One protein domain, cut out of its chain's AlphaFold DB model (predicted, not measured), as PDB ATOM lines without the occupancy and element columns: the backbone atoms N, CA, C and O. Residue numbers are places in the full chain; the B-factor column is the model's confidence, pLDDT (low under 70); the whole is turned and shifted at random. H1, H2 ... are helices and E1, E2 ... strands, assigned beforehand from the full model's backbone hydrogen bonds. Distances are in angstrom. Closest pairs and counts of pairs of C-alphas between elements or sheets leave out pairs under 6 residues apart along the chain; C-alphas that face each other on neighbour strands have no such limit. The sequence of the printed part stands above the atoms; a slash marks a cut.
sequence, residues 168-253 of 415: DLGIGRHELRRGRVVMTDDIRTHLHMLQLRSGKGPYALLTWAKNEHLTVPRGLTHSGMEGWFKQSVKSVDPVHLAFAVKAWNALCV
ATOM      1  N   ASP A 168      24.042  -8.653 -41.904       66.88
ATOM      2  CA  ASP A 168      24.138  -8.692 -43.372       66.88
ATOM      3  C   ASP A 168      24.982  -7.543 -43.950       66.88
ATOM      4  O   ASP A 168      25.488  -7.625 -45.068       66.88
ATOM      5  N   LEU A 169      25.180  -6.466 -43.183       67.31
ATOM      6  CA  LEU A 169      26.000  -5.321 -43.576       67.31
ATOM      7  C   LEU A 169      27.501  -5.553 -43.351       67.31
ATOM      8  O   LEU A 169      28.294  -4.652 -43.615       67.31
ATOM      9  N   GLY A 170      27.900  -6.711 -42.810       69.81
ATOM     10  CA  GLY A 170      29.294  -6.989 -42.449       69.81
ATOM     11  C   GLY A 170      29.825  -6.089 -41.327       69.81
ATOM     12  O   GLY A 170      31.034  -6.035 -41.100       69.81
ATOM     13  N   ILE A 171      28.936  -5.380 -40.620       70.00
ATOM     14  CA  ILE A 171      29.277  -4.482 -39.514       70.00
ATOM     15  C   ILE A 171      29.754  -5.343 -38.348       70.00
ATOM     16  O   ILE A 171      28.970  -5.926 -37.593       70.00
ATOM     17  N   GLY A 172      31.073  -5.447 -38.208       66.44
ATOM     18  CA  GLY A 172      31.692  -6.174 -37.111       66.44
ATOM     19  C   GLY A 172      31.340  -5.543 -35.762       66.44
ATOM     20  O   GLY A 172      31.225  -4.326 -35.629       66.44
ATOM     21  N   ARG A 173      31.247  -6.360 -34.706       63.66
ATOM     22  CA  ARG A 173      30.930  -5.891 -33.336       63.66
ATOM     23  C   ARG A 173      31.855  -4.781 -32.824       63.66
ATOM     24  O   ARG A 173      31.462  -4.017 -31.948       63.66
ATOM     25  N   HIS A 174      33.065  -4.662 -33.371       60.66
ATOM     26  CA  HIS A 174      34.014  -3.591 -33.052       60.66
ATOM     27  C   HIS A 174      33.517  -2.186 -33.434       60.66
ATOM     28  O   HIS A 174      34.021  -1.192 -32.906       60.66
ATOM     29  N   GLU A 175      32.518  -2.094 -34.311       67.44
ATOM     30  CA  GLU A 175      31.910  -0.834 -34.737       67.44
ATOM     31  C   GLU A 175      30.805  -0.357 -33.781       67.44
ATOM     32  O   GLU A 175      30.359   0.787 -33.881       67.44
ATOM     33  N   LEU A 176      30.414  -1.170 -32.790       73.44
ATOM     34  CA  LEU A 176      29.540  -0.752 -31.695       73.44
ATOM     35  C   LEU A 176      30.362  -0.048 -30.605       73.44
ATOM     36  O   LEU A 176      31.028  -0.677 -29.783       73.44
ATOM     37  N   ARG A 177      30.303   1.287 -30.553       72.00
ATOM     38  CA  ARG A 177      30.872   2.079 -29.450       72.00
ATOM     39  C   ARG A 177      29.756   2.596 -28.552       72.00
ATOM     40  O   ARG A 177      29.026   3.505 -28.935       72.00
ATOM     41  N   ARG A 178      29.685   2.069 -27.321       78.00
ATOM     42  CA  ARG A 178      28.705   2.465 -26.284       78.00
ATOM     43  C   ARG A 178      27.245   2.290 -26.744       78.00
ATOM     44  O   ARG A 178      26.464   3.232 -26.648       78.00
ATOM     45  N   GLY A 179      26.919   1.129 -27.316       78.12
ATOM     46  CA  GLY A 179      25.560   0.833 -27.793       78.12
ATOM     47  C   GLY A 179      25.152   1.564 -29.076       78.12
ATOM     48  O   GLY A 179      24.001   1.498 -29.484       78.12
ATOM     49  N   ARG A 180      26.076   2.285 -29.727       86.19
ATOM     50  CA  ARG A 180      25.832   2.978 -31.001       86.19
ATOM     51  C   ARG A 180      26.723   2.416 -32.094       86.19
ATOM     52  O   ARG A 180      27.903   2.166 -31.852       86.19
ATOM     53  N   VAL A 181      26.179   2.295 -33.298       88.00
ATOM     54  CA  VAL A 181      26.941   1.924 -34.494       88.00
ATOM     55  C   VAL A 181      27.729   3.145 -34.949       88.00
ATOM     56  O   VAL A 181      27.151   4.198 -35.225       88.00
ATOM     57  N   VAL A 182      29.054   3.043 -34.993       91.31
ATOM     58  CA  VAL A 182      29.907   4.068 -35.599       91.31
ATOM     59  C   VAL A 182      29.596   4.118 -37.089       91.31
ATOM     60  O   VAL A 182      29.664   3.107 -37.768       91.31
ATOM     61  N   MET A 183      29.270   5.300 -37.610       92.94
ATOM     62  CA  MET A 183      29.035   5.479 -39.042       92.94
ATOM     63  C   MET A 183      30.383   5.470 -39.767       92.94
ATOM     64  O   MET A 183      31.048   6.509 -39.859       92.94
ATOM     65  N   THR A 184      30.803   4.299 -40.235       90.44
ATOM     66  CA  THR A 184      31.976   4.126 -41.100       90.44
ATOM     67  C   THR A 184      31.649   4.537 -42.536       90.44
ATOM     68  O   THR A 184      30.485   4.749 -42.895       90.44
ATOM     69  N   ASP A 185      32.677   4.711 -43.367       85.06
ATOM     70  CA  ASP A 185      32.472   5.046 -44.780       85.06
ATOM     71  C   ASP A 185      31.814   3.901 -45.557       85.06
ATOM     72  O   ASP A 185      31.037   4.168 -46.473       85.06
ATOM     73  N   ASP A 186      32.020   2.653 -45.134       81.56
ATOM     74  CA  ASP A 186      31.384   1.479 -45.734       81.56
ATOM     75  C   ASP A 186      29.881   1.451 -45.448       81.56
ATOM     76  O   ASP A 186      29.085   1.328 -46.378       81.56
ATOM     77  N   ILE A 187      29.464   1.704 -44.199       89.88
ATOM     78  CA  ILE A 187      28.038   1.819 -43.844       89.88
ATOM     79  C   ILE A 187      27.377   2.945 -44.639       89.88
ATOM     80  O   ILE A 187      26.291   2.772 -45.190       89.88
ATOM     81  N   ARG A 188      28.028   4.112 -44.729       91.81
ATOM     82  CA  ARG A 188      27.502   5.235 -45.523       91.81
ATOM     83  C   ARG A 188      27.368   4.867 -46.993       91.81
ATOM     84  O   ARG A 188      26.362   5.213 -47.607       91.81
ATOM     85  N   THR A 189      28.365   4.181 -47.544       85.00
ATOM     86  CA  THR A 189      28.359   3.727 -48.937       85.00
ATOM     87  C   THR A 189      27.225   2.740 -49.168       85.00
ATOM     88  O   THR A 189      26.459   2.919 -50.108       85.00
ATOM     89  N   HIS A 190      27.039   1.773 -48.271       87.31
ATOM     90  CA  HIS A 190      25.947   0.811 -48.351       87.31
ATOM     91  C   HIS A 190      24.571   1.489 -48.301       87.31
ATOM     92  O   HIS A 190      23.738   1.263 -49.176       87.31
ATOM     93  N   LEU A 191      24.335   2.379 -47.332       92.50
ATOM     94  CA  LEU A 191      23.081   3.135 -47.257       92.50
ATOM     95  C   LEU A 191      22.853   3.988 -48.505       92.50
ATOM     96  O   LEU A 191      21.717   4.139 -48.948       92.50
ATOM     97  N   HIS A 192      23.923   4.543 -49.081       88.50
ATOM     98  CA  HIS A 192      23.817   5.309 -50.315       88.50
ATOM     99  C   HIS A 192      23.436   4.408 -51.488       88.50
ATOM    100  O   HIS A 192      22.594   4.797 -52.291       88.50
ATOM    101  N   MET A 193      23.983   3.192 -51.556       85.19
ATOM    102  CA  MET A 193      23.554   2.196 -52.533       85.19
ATOM    103  C   MET A 193      22.073   1.876 -52.359       85.19
ATOM    104  O   MET A 193      21.329   2.011 -53.315       85.19
ATOM    105  N   LEU A 194      21.600   1.566 -51.153       90.31
ATOM    106  CA  LEU A 194      20.176   1.302 -50.907       90.31
ATOM    107  C   LEU A 194      19.258   2.474 -51.297       90.31
ATOM    108  O   LEU A 194      18.216   2.282 -51.931       90.31
ATOM    109  N   GLN A 195      19.664   3.703 -50.974       90.62
ATOM    110  CA  GLN A 195      18.966   4.914 -51.407       90.62
ATOM    111  C   GLN A 195      18.921   5.018 -52.938       90.62
ATOM    112  O   GLN A 195      17.892   5.396 -53.499       90.62
ATOM    113  N   LEU A 196      20.023   4.680 -53.613       84.19
ATOM    114  CA  LEU A 196      20.084   4.656 -55.068       84.19
ATOM    115  C   LEU A 196      19.156   3.599 -55.641       84.19
ATOM    116  O   LEU A 196      18.340   3.957 -56.475       84.19
ATOM    117  N   ARG A 197      19.235   2.350 -55.169       84.44
ATOM    118  CA  ARG A 197      18.433   1.216 -55.660       84.44
ATOM    119  C   ARG A 197      16.931   1.459 -55.519       84.44
ATOM    120  O   ARG A 197      16.173   1.177 -56.434       84.44
ATOM    121  N   SER A 198      16.507   2.007 -54.384       88.94
ATOM    122  CA  SER A 198      15.095   2.322 -54.120       88.94
ATOM    123  C   SER A 198      14.593   3.579 -54.831       88.94
ATOM    124  O   SER A 198      13.391   3.799 -54.946       88.94
ATOM    125  N   GLY A 199      15.506   4.474 -55.211       85.44
ATOM    126  CA  GLY A 199      15.182   5.819 -55.666       85.44
ATOM    127  C   GLY A 199      14.410   6.681 -54.665       85.44
ATOM    128  O   GLY A 199      13.773   7.664 -55.037       85.44
ATOM    129  N   LYS A 200      14.447   6.340 -53.372       89.06
ATOM    130  CA  LYS A 200      13.762   7.099 -52.321       89.06
ATOM    131  C   LYS A 200      14.778   7.698 -51.366       89.06
ATOM    132  O   LYS A 200      15.510   6.992 -50.682       89.06
ATOM    133  N   GLY A 201      14.804   9.028 -51.277       91.19
ATOM    134  CA  GLY A 201      15.569   9.729 -50.242       91.19
ATOM    135  C   GLY A 201      15.004   9.508 -48.828       91.19
ATOM    136  O   GLY A 201      13.899   8.984 -48.686       91.19
ATOM    137  N   PRO A 202      15.705   9.953 -47.767       95.12
ATOM    138  CA  PRO A 202      15.291   9.703 -46.383       95.12
ATOM    139  C   PRO A 202      13.884  10.194 -46.027       95.12
ATOM    140  O   PRO A 202      13.150   9.512 -45.319       95.12
ATOM    141  N   TYR A 203      13.480  11.367 -46.524       95.06
ATOM    142  CA  TYR A 203      12.122  11.875 -46.313       95.06
ATOM    143  C   TYR A 203      11.072  10.960 -46.958       95.06
ATOM    144  O   TYR A 203      10.124  10.547 -46.293       95.06
ATOM    145  N   ALA A 204      11.274  10.596 -48.227       92.88
ATOM    146  CA  ALA A 204      10.358   9.733 -48.965       92.88
ATOM    147  C   ALA A 204      10.269   8.328 -48.349       92.88
ATOM    148  O   ALA A 204       9.171   7.792 -48.246       92.88
ATOM    149  N   LEU A 205      11.391   7.779 -47.865       94.88
ATOM    150  CA  LEU A 205      11.434   6.523 -47.113       94.88
ATOM    151  C   LEU A 205      10.531   6.573 -45.874       94.88
ATOM    152  O   LEU A 205       9.720   5.677 -45.664       94.88
ATOM    153  N   LEU A 206      10.665   7.613 -45.043       96.12
ATOM    154  CA  LEU A 206       9.882   7.729 -43.811       96.12
ATOM    155  C   LEU A 206       8.397   7.977 -44.088       96.12
ATOM    156  O   LEU A 206       7.552   7.481 -43.346       96.12
ATOM    157  N   THR A 207       8.068   8.732 -45.136       95.62
ATOM    158  CA  THR A 207       6.681   8.926 -45.577       95.62
ATOM    159  C   THR A 207       6.080   7.616 -46.079       95.62
ATOM    160  O   THR A 207       4.989   7.254 -45.651       95.62
ATOM    161  N   TRP A 208       6.811   6.869 -46.912       95.25
ATOM    162  CA  TRP A 208       6.401   5.540 -47.360       95.25
ATOM    163  C   TRP A 208       6.177   4.594 -46.177       95.25
ATOM    164  O   TRP A 208       5.100   4.028 -46.050       95.25
ATOM    165  N   ALA A 209       7.131   4.508 -45.248       95.69
ATOM    166  CA  ALA A 209       7.021   3.623 -44.094       95.69
ATOM    167  C   ALA A 209       5.792   3.941 -43.225       95.69
ATOM    168  O   ALA A 209       5.144   3.032 -42.720       95.69
ATOM    169  N   LYS A 210       5.440   5.226 -43.078       94.81
ATOM    170  CA  LYS A 210       4.210   5.636 -42.382       94.81
ATOM    171  C   LYS A 210       2.945   5.223 -43.132       94.81
ATOM    172  O   LYS A 210       1.991   4.804 -42.484       94.81
ATOM    173  N   ASN A 211       2.938   5.347 -44.459       94.38
ATOM    174  CA  ASN A 211       1.804   4.946 -45.293       94.38
ATOM    175  C   ASN A 211       1.591   3.423 -45.267       94.38
ATOM    176  O   ASN A 211       0.452   2.979 -45.242       94.38
ATOM    177  N   GLU A 212       2.670   2.645 -45.173       95.31
ATOM    178  CA  GLU A 212       2.643   1.183 -44.993       95.31
ATOM    179  C   GLU A 212       2.424   0.747 -43.531       95.31
ATOM    180  O   GLU A 212       2.611  -0.417 -43.182       95.31
ATOM    181  N   HIS A 213       2.076   1.681 -42.641       94.75
ATOM    182  CA  HIS A 213       1.861   1.428 -41.212       94.75
ATOM    183  C   HIS A 213       3.052   0.768 -40.486       94.75
ATOM    184  O   HIS A 213       2.879   0.120 -39.451       94.75
ATOM    185  N   LEU A 214       4.280   0.956 -40.976       93.44
ATOM    186  CA  LEU A 214       5.485   0.491 -40.296       93.44
ATOM    187  C   LEU A 214       5.792   1.384 -39.088       93.44
ATOM    188  O   LEU A 214       5.823   2.616 -39.176       93.44
ATOM    189  N   THR A 215       6.093   0.761 -37.948       94.62
ATOM    190  CA  THR A 215       6.485   1.476 -36.728       94.62
ATOM    191  C   THR A 215       7.862   2.118 -36.900       94.62
ATOM    192  O   THR A 215       8.893   1.457 -36.774       94.62
ATOM    193  N   VAL A 216       7.888   3.425 -37.164       95.69
ATOM    194  CA  VAL A 216       9.132   4.204 -37.239       95.69
ATOM    195  C   VAL A 216       9.739   4.339 -35.834       95.69
ATOM    196  O   VAL A 216       9.055   4.826 -34.926       95.69
ATOM    197  N   PRO A 217      11.017   3.964 -35.621       93.94
ATOM    198  CA  PRO A 217      11.674   4.102 -34.327       93.94
ATOM    199  C   PRO A 217      11.609   5.530 -33.781       93.94
ATOM    200  O   PRO A 217      11.866   6.508 -34.490       93.94
ATOM    201  N   ARG A 218      11.305   5.666 -32.486       93.31
ATOM    202  CA  ARG A 218      11.220   6.975 -31.830       93.31
ATOM    203  C   ARG A 218      12.546   7.731 -31.976       93.31
ATOM    204  O   ARG A 218      13.617   7.194 -31.697       93.31
ATOM    205  N   GLY A 219      12.461   8.992 -32.394       93.88
ATOM    206  CA  GLY A 219      13.619   9.869 -32.587       93.88
ATOM    207  C   GLY A 219      14.322   9.727 -33.941       93.88
ATOM    208  O   GLY A 219      15.218  10.520 -34.217       93.88
ATOM    209  N   LEU A 220      13.915   8.782 -34.797       96.44
ATOM    210  CA  LEU A 220      14.391   8.732 -36.175       96.44
ATOM    211  C   LEU A 220      13.681   9.809 -37.007       96.44
ATOM    212  O   LEU A 220      12.461   9.793 -37.167       96.44
ATOM    213  N   THR A 221      14.445  10.763 -37.536       96.56
ATOM    214  CA  THR A 221      13.937  11.882 -38.344       96.56
ATOM    215  C   THR A 221      14.629  11.928 -39.704       96.56
ATOM    216  O   THR A 221      15.761  11.459 -39.844       96.56
ATOM    217  N   HIS A 222      13.990  12.549 -40.706       95.62
ATOM    218  CA  HIS A 222      14.601  12.709 -42.034       95.62
ATOM    219  C   HIS A 222      15.929  13.481 -41.951       95.62
ATOM    220  O   HIS A 222      16.903  13.095 -42.586       95.62
ATOM    221  N   SER A 223      15.998  14.524 -41.115       94.75
ATOM    222  CA  SER A 223      17.206  15.330 -40.913       94.75
ATOM    223  C   SER A 223      18.322  14.539 -40.228       94.75
ATOM    224  O   SER A 223      19.490  14.684 -40.588       94.75
ATOM    225  N   GLY A 224      17.970  13.659 -39.285       95.62
ATOM    226  CA  GLY A 224      18.908  12.728 -38.666       95.62
ATOM    227  C   GLY A 224      19.534  11.798 -39.702       95.62
ATOM    228  O   GLY A 224      20.757  11.679 -39.749       95.62
ATOM    229  N   MET A 225      18.706  11.221 -40.577       95.88
ATOM    230  CA  MET A 225      19.153  10.355 -41.671       95.88
ATOM    231  C   MET A 225      19.979  11.104 -42.721       95.88
ATOM    232  O   MET A 225      21.014  10.607 -43.150       95.88
ATOM    233  N   GLU A 226      19.598  12.325 -43.105       93.88
ATOM    234  CA  GLU A 226      20.427  13.162 -43.985       93.88
ATOM    235  C   GLU A 226      21.819  13.419 -43.399       93.88
ATOM    236  O   GLU A 226      22.816  13.434 -44.126       93.88
ATOM    237  N   GLY A 227      21.903  13.589 -42.077       94.62
ATOM    238  CA  GLY A 227      23.169  13.741 -41.371       94.62
ATOM    239  C   GLY A 227      24.092  12.523 -41.485       94.62
ATOM    240  O   GLY A 227      25.315  12.677 -41.416       94.62
ATOM    241  N   TRP A 228      23.544  11.325 -41.721       94.50
ATOM    242  CA  TRP A 228      24.332  10.109 -41.952       94.50
ATOM    243  C   TRP A 228      25.143  10.220 -43.250       94.50
ATOM    244  O   TRP A 228      26.339   9.921 -43.253       94.50
ATOM    245  N   PHE A 229      24.525  10.739 -44.316       89.50
ATOM    246  CA  PHE A 229      25.148  10.929 -45.633       89.50
ATOM    247  C   PHE A 229      26.058  12.158 -45.694       89.50
ATOM    248  O   PHE A 229      27.100  12.127 -46.343       89.50
ATOM    249  N   LYS A 230      25.699  13.231 -44.978       89.94
ATOM    250  CA  LYS A 230      26.491  14.472 -44.889       89.94
ATOM    251  C   LYS A 230      27.709  14.356 -43.961       89.94
ATOM    252  O   LYS A 230      28.382  15.353 -43.727       89.94
ATOM    253  N   GLN A 231      27.973  13.170 -43.403       90.12
ATOM    254  CA  GLN A 231      29.042  12.903 -42.427       90.12
ATOM    255  C   GLN A 231      28.971  13.753 -41.141       90.12
ATOM    256  O   GLN A 231      29.907  13.749 -40.343       90.12
ATOM    257  N   SER A 232      27.857  14.449 -40.887       92.88
ATOM    258  CA  SER A 232      27.667  15.228 -39.658       92.88
ATOM    259  C   SER A 232      27.352  14.335 -38.454       92.88
ATOM    260  O   SER A 232      27.592  14.723 -37.310       92.88
ATOM    261  N   VAL A 233      26.874  13.108 -38.698       93.62
ATOM    262  CA  VAL A 233      26.613  12.094 -37.671       93.62
ATOM    263  C   VAL A 233      27.734  11.051 -37.649       93.62
ATOM    264  O   VAL A 233      27.988  10.347 -38.630       93.62
ATOM    265  N   LYS A 234      28.397  10.929 -36.490       93.81
ATOM    266  CA  LYS A 234      29.498   9.972 -36.261       93.81
ATOM    267  C   LYS A 234      29.035   8.602 -35.766       93.81
ATOM    268  O   LYS A 234      29.763   7.630 -35.919       93.81
ATOM    269  N   SER A 235      27.861   8.521 -35.144       93.62
ATOM    270  CA  SER A 235      27.290   7.252 -34.685       93.62
ATOM    271  C   SER A 235      25.766   7.301 -34.636       93.62
ATOM    272  O   SER A 235      25.175   8.334 -34.304       93.62
ATOM    273  N   VAL A 236      25.135   6.172 -34.920       93.81
ATOM    274  CA  VAL A 236      23.684   6.011 -35.015       93.81
ATOM    275  C   VAL A 236      23.206   4.942 -34.037       93.81
ATOM    276  O   VAL A 236      23.966   4.061 -33.638       93.81
ATOM    277  N   ASP A 237      21.957   5.061 -33.602       90.25
ATOM    278  CA  ASP A 237      21.298   4.002 -32.848       90.25
ATOM    279  C   ASP A 237      21.156   2.745 -33.741       90.25
ATOM    280  O   ASP A 237      20.709   2.875 -34.886       90.25
ATOM    281  N   PRO A 238      21.537   1.542 -33.274       87.56
ATOM    282  CA  PRO A 238      21.432   0.321 -34.071       87.56
ATOM    283  C   PRO A 238      20.009   0.067 -34.584       87.56
ATOM    284  O   PRO A 238      19.837  -0.339 -35.730       87.56
ATOM    285  N   VAL A 239      18.982   0.374 -33.784       85.50
ATOM    286  CA  VAL A 239      17.572   0.189 -34.163       85.50
ATOM    287  C   VAL A 239      17.199   1.112 -35.321       85.50
ATOM    288  O   VAL A 239      16.486   0.708 -36.239       85.50
ATOM    289  N   HIS A 240      17.704   2.349 -35.310       94.75
ATOM    290  CA  HIS A 240      17.479   3.310 -36.394       94.75
ATOM    291  C   HIS A 240      18.129   2.845 -37.698       94.75
ATOM    292  O   HIS A 240      17.501   2.930 -38.753       94.75
ATOM    293  N   LEU A 241      19.365   2.341 -37.625       94.06
ATOM    294  CA  LEU A 241      20.082   1.827 -38.790       94.06
ATOM    295  C   LEU A 241      19.400   0.579 -39.367       94.06
ATOM    296  O   LEU A 241      19.145   0.533 -40.569       94.06
ATOM    297  N   ALA A 242      19.050  -0.392 -38.515       89.31
ATOM    298  CA  ALA A 242      18.354  -1.614 -38.918       89.31
ATOM    299  C   ALA A 242      17.021  -1.312 -39.607       89.31
ATOM    300  O   ALA A 242      16.723  -1.871 -40.662       89.31
ATOM    301  N   PHE A 243      16.234  -0.398 -39.029       93.81
ATOM    302  CA  PHE A 243      14.982   0.047 -39.630       93.81
ATOM    303  C   PHE A 243      15.215   0.647 -41.017       93.81
ATOM    304  O   PHE A 243      14.542   0.251 -41.963       93.81
ATOM    305  N   ALA A 244      16.172   1.570 -41.152       95.00
ATOM    306  CA  ALA A 244      16.435   2.246 -42.418       95.00
ATOM    307  C   ALA A 244      16.868   1.264 -43.516       95.00
ATOM    308  O   ALA A 244      16.348   1.321 -44.627       95.00
ATOM    309  N   VAL A 245      17.768   0.333 -43.191       93.38
ATOM    310  CA  VAL A 245      18.239  -0.711 -44.114       93.38
ATOM    311  C   VAL A 245      17.088  -1.611 -44.547       93.38
ATOM    312  O   VAL A 245      16.872  -1.794 -45.743       93.38
ATOM    313  N   LYS A 246      16.291  -2.110 -43.595       90.50
ATOM    314  CA  LYS A 246      15.126  -2.952 -43.892       90.50
ATOM    315  C   LYS A 246      14.098  -2.220 -44.759       90.50
ATOM    316  O   LYS A 246      13.616  -2.782 -45.737       90.50
ATOM    317  N   ALA A 247      13.775  -0.977 -44.410       93.56
ATOM    318  CA  ALA A 247      12.793  -0.170 -45.123       93.56
ATOM    319  C   ALA A 247      13.252   0.155 -46.553       93.56
ATOM    320  O   ALA A 247      12.461   0.045 -47.484       93.56
ATOM    321  N   TRP A 248      14.528   0.500 -46.756       93.88
ATOM    322  CA  TRP A 248      15.042   0.727 -48.105       93.88
ATOM    323  C   TRP A 248      15.117  -0.550 -48.933       93.88
ATOM    324  O   TRP A 248      14.793  -0.503 -50.114       93.88
ATOM    325  N   ASN A 249      15.501  -1.681 -48.336       89.56
ATOM    326  CA  ASN A 249      15.485  -2.970 -49.029       89.56
ATOM    327  C   ASN A 249      14.076  -3.332 -49.515       89.56
ATOM    328  O   ASN A 249      13.927  -3.768 -50.649       89.56
ATOM    329  N   ALA A 250      13.043  -3.081 -48.706       89.62
ATOM    330  CA  ALA A 250      11.651  -3.305 -49.102       89.62
ATOM    331  C   ALA A 250      11.172  -2.384 -50.243       89.62
ATOM    332  O   ALA A 250      10.202  -2.706 -50.921       89.62
ATOM    333  N   LEU A 251      11.844  -1.247 -50.453       88.81
ATOM    334  CA  LEU A 251      11.579  -0.297 -51.535       88.81
ATOM    335  C   LEU A 251      12.462  -0.497 -52.770       88.81
ATOM    336  O   LEU A 251      12.276   0.216 -53.755       88.81
ATOM    337  N   CYS A 252      13.470  -1.370 -52.710       84.81
ATOM    338  CA  CYS A 252      14.333  -1.608 -53.859       84.81
ATOM    339  C   CYS A 252      13.494  -2.195 -54.997       84.81
ATOM    340  O   CYS A 252      12.805  -3.196 -54.818       84.81
ATOM    341  N   VAL A 253      13.537  -1.524 -56.148       67.38
ATOM    342  CA  VAL A 253      12.890  -1.970 -57.388       67.38
ATOM    343  C   VAL A 253      13.654  -3.178 -57.944       67.38
ATOM    344  O   VAL A 253      14.794  -3.419 -57.540       67.38
TER     345      VAL A 253
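AT A GLANCE: This is residues 168 to 253 of the 415 residues of an uncharacterized protein of alpha proteobacterium BAL199 (UniProt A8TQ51). Two long helices, H1 and H4, make a narrow V that draws together toward their last residues, and the helical hairpin of H2 and H3 packs across one side of it. The short strand E1 and the loop of residues 168 to 179 lie at the V's open end. The printed part has 86 residues, with elements in the order E1, H1, H2, H3, H4, and is mostly helix. It is compact, with a radius of gyration of the C-alphas of 12.1 A, and spans 35 by 25 by 23 A.

IN THESE COORDINATES: H1, residues 185 to 198, begins at C-alpha 185 (32.472, 5.046, -44.780) and is 19.9 A long. H4, residues 238 to 251, is 20.1 A long and ends at C-alpha 251 (11.579, -0.297, -51.535). H2 is residues 202 to 211, 14.3 A; H3 is residues 222 to 229, 11.3 A; E1 is residues 180 to 182, 6.2 A.

HOW THE PARTS SIT: H1 and H4 touch, H4 with residues 245 to 251 alone, at a shallow tilt of 31 degrees, the same way; their closest C-alphas, of Ser 198 and Leu 251, are 5.1 A apart. H3 only just touches H1, with 3 pairs of C-alphas within 8 A; the closest are Arg 188 and Phe 229, 6.2 A. H2 and H3 touch in a hairpin at a steep tilt of 43 degrees, closest at the C-alphas of Tyr 203 and His 222, 5.0 A. H2 only just touches H4, with 3 such pairs, about perpendicular at 78 degrees; the closest C-alphas are those of Leu 205 and Trp 248, 6.9 A. E1 pairs with no named strand; its residues 181 to 182 pair antiparallel with residues 235 to 236. Every O i to N i+4 pair is within hydrogen-bond range in H1, H2 and H4, and 3 of 4 in H3.

THE WHOLE: The farthest C-alphas, of His 174 and Asn 211, are 35.5 A apart. The printed part has no cut, and no link is long. Residues 168 to 170, 172 to 175 and 253 of this model have pLDDT under 70.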